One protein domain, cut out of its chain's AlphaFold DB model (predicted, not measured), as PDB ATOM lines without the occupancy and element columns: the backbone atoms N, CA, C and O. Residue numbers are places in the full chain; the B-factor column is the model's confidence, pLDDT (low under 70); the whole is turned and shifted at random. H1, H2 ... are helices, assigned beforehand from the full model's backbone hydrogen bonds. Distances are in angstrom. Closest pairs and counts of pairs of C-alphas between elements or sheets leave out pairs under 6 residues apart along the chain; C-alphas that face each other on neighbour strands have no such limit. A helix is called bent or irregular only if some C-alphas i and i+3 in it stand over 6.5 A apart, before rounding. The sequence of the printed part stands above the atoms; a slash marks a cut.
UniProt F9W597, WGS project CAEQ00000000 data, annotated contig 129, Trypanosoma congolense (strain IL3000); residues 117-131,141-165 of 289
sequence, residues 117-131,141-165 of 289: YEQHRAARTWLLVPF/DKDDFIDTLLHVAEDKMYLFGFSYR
ATOM      1  N   TYR A 117       9.241   2.806  43.993       74.19
ATOM      2  CA  TYR A 117      10.682   2.725  43.747       74.19
ATOM      3  C   TYR A 117      11.145   3.667  42.622       74.19
ATOM      4  O   TYR A 117      12.122   4.401  42.786       74.19
ATOM      5  N   GLU A 118      10.429   3.700  41.493       71.75
ATOM      6  CA  GLU A 118      10.725   4.600  40.368       71.75
ATOM      7  C   GLU A 118      10.522   6.077  40.742       71.75
ATOM      8  O   GLU A 118      11.344   6.921  40.381       71.75
ATOM      9  N   GLN A 119       9.494   6.404  41.531       72.00
ATOM     10  CA  GLN A 119       9.249   7.771  41.993       72.00
ATOM     11  C   GLN A 119      10.340   8.250  42.961       72.00
ATOM     12  O   GLN A 119      10.842   9.369  42.823       72.00
ATOM     13  N   HIS A 120      10.769   7.394  43.893       68.06
ATOM     14  CA  HIS A 120      11.905   7.669  44.771       68.06
ATOM     15  C   HIS A 120      13.207   7.831  43.981       68.06
ATOM     16  O   HIS A 120      13.982   8.754  44.244       68.06
ATOM     17  N   ARG A 121      13.438   6.983  42.973       75.69
ATOM     18  CA  ARG A 121      14.600   7.078  42.084       75.69
ATOM     19  C   ARG A 121      14.592   8.375  41.275       75.69
ATOM     20  O   ARG A 121      15.631   9.029  41.171       75.69
ATOM     21  N   ALA A 122      13.439   8.778  40.746       73.50
ATOM     22  CA  ALA A 122      13.276  10.021  39.999       73.50
ATOM     23  C   ALA A 122      13.498  11.250  40.891       73.50
ATOM     24  O   ALA A 122      14.264  12.136  40.522       73.50
ATOM     25  N   ALA A 123      12.912  11.271  42.093       72.69
ATOM     26  CA  ALA A 123      13.106  12.346  43.066       72.69
ATOM     27  C   ALA A 123      14.572  12.461  43.506       72.69
ATOM     28  O   ALA A 123      15.124  13.560  43.528       72.69
ATOM     29  N   ARG A 124      15.229  11.325  43.781       70.94
ATOM     30  CA  ARG A 124      16.660  11.278  44.108       70.94
ATOM     31  C   ARG A 124      17.502  11.831  42.966       70.94
ATOM     32  O   ARG A 124      18.363  12.665  43.199       70.94
ATOM     33  N   THR A 125      17.230  11.410  41.735       73.75
ATOM     34  CA  THR A 125      17.961  11.908  40.564       73.75
ATOM     35  C   THR A 125      17.770  13.416  40.421       73.75
ATOM     36  O   THR A 125      18.742  14.143  40.281       73.75
ATOM     37  N   TRP A 126      16.539  13.912  40.555       74.62
ATOM     38  CA  TRP A 126      16.229  15.335  40.411       74.62
ATOM     39  C   TRP A 126      16.877  16.211  41.488       74.62
ATOM     40  O   TRP A 126      17.378  17.288  41.181       74.62
ATOM     41  N   LEU A 127      16.926  15.733  42.734       69.62
ATOM     42  CA  LEU A 127      17.614  16.426  43.825       69.62
ATOM     43  C   LEU A 127      19.132  16.465  43.632       69.62
ATOM     44  O   LEU A 127      19.759  17.415  44.084       69.62
ATOM     45  N   LEU A 128      19.712  15.466  42.964       67.50
ATOM     46  CA  LEU A 128      21.157  15.360  42.749       67.50
ATOM     47  C   LEU A 128      21.632  16.037  41.447       67.50
ATOM     48  O   LEU A 128      22.805  16.391  41.346       67.50
ATOM     49  N   VAL A 129      20.743  16.278  40.474       72.38
ATOM     50  CA  VAL A 129      21.066  16.913  39.175       72.38
ATOM     51  C   VAL A 129      21.763  18.280  39.312       72.38
ATOM     52  O   VAL A 129      22.794  18.465  38.664       72.38
ATOM     53  N   PRO A 130      21.305  19.220  40.165       62.62
ATOM     54  CA  PRO A 130      21.973  20.516  40.332       62.62
ATOM     55  C   PRO A 130      23.409  20.415  40.867       62.62
ATOM     56  O   PRO A 130      24.212  21.316  40.647       62.62
ATOM     57  N   PHE A 131      23.736  19.314  41.550       58.88
ATOM     58  CA  PHE A 131      25.048  19.078  42.154       58.88
ATOM     59  C   PHE A 131      26.015  18.377  41.199       58.88
ATOM     60  O   PHE A 131      27.221  18.552  41.314       58.88
ATOM     61  N   ASP A 141      37.957  16.498  49.375       80.88
ATOM     62  CA  ASP A 141      37.825  15.066  49.119       80.88
ATOM     63  C   ASP A 141      36.416  14.772  48.587       80.88
ATOM     64  O   ASP A 141      35.397  15.106  49.195       80.88
ATOM     65  N   LYS A 142      36.356  14.171  47.394       75.19
ATOM     66  CA  LYS A 142      35.096  13.888  46.690       75.19
ATOM     67  C   LYS A 142      34.155  13.024  47.527       75.19
ATOM     68  O   LYS A 142      32.939  13.141  47.385       75.19
ATOM     69  N   ASP A 143      34.723  12.199  48.398       78.12
ATOM     70  CA  ASP A 143      33.989  11.322  49.302       78.12
ATOM     71  C   ASP A 143      33.238  12.129  50.379       78.12
ATOM     72  O   ASP A 143      32.046  11.900  50.581       78.12
ATOM     73  N   ASP A 144      33.847  13.177  50.948       79.62
ATOM     74  CA  ASP A 144      33.193  14.063  51.927       79.62
ATOM     75  C   ASP A 144      32.026  14.846  51.306       79.62
ATOM     76  O   ASP A 144      30.989  15.087  51.940       79.62
ATOM     77  N   PHE A 145      32.170  15.247  50.039       77.06
ATOM     78  CA  PHE A 145      31.107  15.929  49.302       77.06
ATOM     79  C   PHE A 145      29.917  15.000  49.037       77.06
ATOM     80  O   PHE A 145      28.767  15.396  49.247       77.06
ATOM     81  N   ILE A 146      30.182  13.762  48.611       81.00
ATOM     82  CA  ILE A 146      29.144  12.752  48.381       81.00
ATOM     83  C   ILE A 146      28.415  12.428  49.691       81.00
ATOM     84  O   ILE A 146      27.182  12.391  49.695       81.00
ATOM     85  N   ASP A 147      29.140  12.274  50.799       84.12
ATOM     86  CA  ASP A 147      28.561  11.991  52.115       84.12
ATOM     87  C   ASP A 147      27.704  13.151  52.632       84.12
ATOM     88  O   ASP A 147      26.599  12.939  53.146       84.12
ATOM     89  N   THR A 148      28.163  14.390  52.438       81.81
ATOM     90  CA  THR A 148      27.391  15.594  52.775       81.81
ATOM     91  C   THR A 148      26.114  15.669  51.943       81.81
ATOM     92  O   THR A 148      25.035  15.966  52.459       81.81
ATOM     93  N   LEU A 149      26.209  15.370  50.649       77.19
ATOM     94  CA  LEU A 149      25.072  15.407  49.741       77.19
ATOM     95  C   LEU A 149      24.047  14.314  50.067       77.19
ATOM     96  O   LEU A 149      22.839  14.560  49.995       77.19
ATOM     97  N   LEU A 150      24.517  13.134  50.469       82.31
ATOM     98  CA  LEU A 150      23.667  12.046  50.934       82.31
ATOM     99  C   LEU A 150      22.914  12.444  52.210       82.31
ATOM    100  O   LEU A 150      21.694  12.307  52.239       82.31
ATOM    101  N   HIS A 151      23.595  13.040  53.195       81.75
ATOM    102  CA  HIS A 151      22.953  13.558  54.412       81.75
ATOM    103  C   HIS A 151      21.902  14.629  54.102       81.75
ATOM    104  O   HIS A 151      20.798  14.597  54.638       81.75
ATOM    105  N   VAL A 152      22.199  15.559  53.187       82.75
ATOM    106  CA  VAL A 152      21.228  16.581  52.774       82.75
ATOM    107  C   VAL A 152      20.022  15.942  52.084       82.75
ATOM    108  O   VAL A 152      18.888  16.343  52.344       82.75
ATOM    109  N   ALA A 153      20.225  14.946  51.221       75.19
ATOM    110  CA  ALA A 153      19.128  14.229  50.578       75.19
ATOM    111  C   ALA A 153      18.263  13.469  51.600       75.19
ATOM    112  O   ALA A 153      17.034  13.528  51.514       75.19
ATOM    113  N   GLU A 154      18.881  12.822  52.587       76.56
ATOM    114  CA  GLU A 154      18.195  12.139  53.689       76.56
ATOM    115  C   GLU A 154      17.384  13.114  54.546       76.56
ATOM    116  O   GLU A 154      16.194  12.881  54.773       76.56
ATOM    117  N   ASP A 155      17.962  14.255  54.923       78.25
ATOM    118  CA  ASP A 155      17.265  15.311  55.661       78.25
ATOM    119  C   ASP A 155      16.068  15.849  54.872       78.25
ATOM    120  O   ASP A 155      14.974  16.043  55.413       78.25
ATOM    121  N   LYS A 156      16.240  16.068  53.561       73.31
ATOM    122  CA  LYS A 156      15.158  16.534  52.683       73.31
ATOM    123  C   LYS A 156      14.067  15.484  52.526       73.31
ATOM    124  O   LYS A 156      12.893  15.848  52.539       73.31
ATOM    125  N   MET A 157      14.419  14.204  52.428       73.94
ATOM    126  CA  MET A 157      13.453  13.104  52.415       73.94
ATOM    127  C   MET A 157      12.714  12.976  53.748       73.94
ATOM    128  O   MET A 157      11.499  12.784  53.752       73.94
ATOM    129  N   TYR A 158      13.406  13.140  54.874       74.31
ATOM    130  CA  TYR A 158      12.804  13.143  56.205       74.31
ATOM    131  C   TYR A 158      11.811  14.305  56.367       74.31
ATOM    132  O   TYR A 158      10.671  14.106  56.797       74.31
ATOM    133  N   LEU A 159      12.193  15.509  55.928       70.31
ATOM    134  CA  LEU A 159      11.317  16.684  55.853       70.31
ATOM    135  C   LEU A 159      10.119  16.454  54.919       70.31
ATOM    136  O   LEU A 159       8.994  16.834  55.251       70.31
ATOM    137  N   PHE A 160      10.330  15.796  53.777       60.94
ATOM    138  CA  PHE A 160       9.255  15.463  52.846       60.94
ATOM    139  C   PHE A 160       8.276  14.450  53.452       60.94
ATOM    140  O   PHE A 160       7.066  14.669  53.402       60.94
ATOM    141  N   GLY A 161       8.770  13.409  54.126       61.72
ATOM    142  CA  GLY A 161       7.947  12.449  54.870       61.72
ATOM    143  C   GLY A 161       7.124  13.101  55.988       61.72
ATOM    144  O   GLY A 161       6.005  12.671  56.270       61.72
ATOM    145  N   PHE A 162       7.616  14.197  56.577       55.12
ATOM    146  CA  PHE A 162       6.835  15.029  57.496       55.12
ATOM    147  C   PHE A 162       5.686  15.770  56.806       55.12
ATOM    148  O   PHE A 162       4.604  15.877  57.384       55.12
ATOM    149  N   SER A 163       5.902  16.263  55.584       53.03
ATOM    150  CA  SER A 163       4.868  16.950  54.797       53.03
ATOM    151  C   SER A 163       3.841  15.998  54.172       53.03
ATOM    152  O   SER A 163       2.682  16.373  54.021       53.03
ATOM    153  N   TYR A 164       4.235  14.754  53.880       50.09
ATOM    154  CA  TYR A 164       3.386  13.742  53.243       50.09
ATOM    155  C   TYR A 164       2.528  12.938  54.233       50.09
ATOM    156  O   TYR A 164       1.721  12.105  53.825       50.09
ATOM    157  N   ARG A 165       2.629  13.201  55.545       53.00
ATOM    158  CA  ARG A 165       1.609  12.761  56.511       53.00
ATOM    159  C   ARG A 165       0.315  13.550  56.274       53.00
ATOM    160  O   ARG A 165      -0.011  14.485  57.009       53.00
TER     161      ARG A 165
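AT A GLANCE: This is residues 117 to 131 and 141 to 165 of the 289 residues of an uncharacterized protein of Trypanosoma congolense (strain IL3000) (UniProt F9W597). Two helices of unequal length make an oblique, loosely formed X: the shorter, H1, crosses over the longer, H2, with few close approaches between them. H2 makes the long axis, and residues 158 to 165 stick out at its last end. The printed part has 40 residues, with two named helices in the order H1, H2 and no named strand; the class is all helix. The whole is only just loose, close to compact, with a radius of gyration of the C-alphas of 11.2 A, and elongated, with spans of 37 by 19 by 16 A.

HOW THE PARTS SIT: H1, residues 117 to 131, and H2, residues 142 to 163, are close but not clearly touching, with 2 pairs of C-alphas within 8 A. Their closest C-alphas are those of Leu 127 and Ala 153, 7.3 A apart. Their centres are 11.6 A apart. They stand at a steep tilt of 53 degrees and run opposite ways. In H2 every O i to N i+4 pair is within hydrogen-bond range; in H1 9 of 11 are.

IN THESE COORDINATES: H1 begins at C-alpha 117, at (10.682, 2.725, 43.747), and ends at C-alpha 131, at (25.048, 19.078, 42.154), 21.8 A from first to last C-alpha. It is irregular, but only just: C-alphas 127 and 130 are 6.9 A apart. H2 has 22 residues and measures 31.4 A from C-alpha 142 to C-alpha 163, which is at (4.868, 16.950, 54.797).

THE WHOLE: The two C-alphas farthest apart are those of Asp 141 and Arg 165, at 37.0 A. Residues 132 to 140 are cut out and not printed, and C-alphas 131 and 141 are 15.1 A apart across the cut. Residues 158 to 165, of which 158 to 163 belong to H2, stand free. The mean pLDDT of the printed part is 71.9, and it is under 70 at residue 120, residues 127 to 128, residues 130 to 131 and residues 160 to 165.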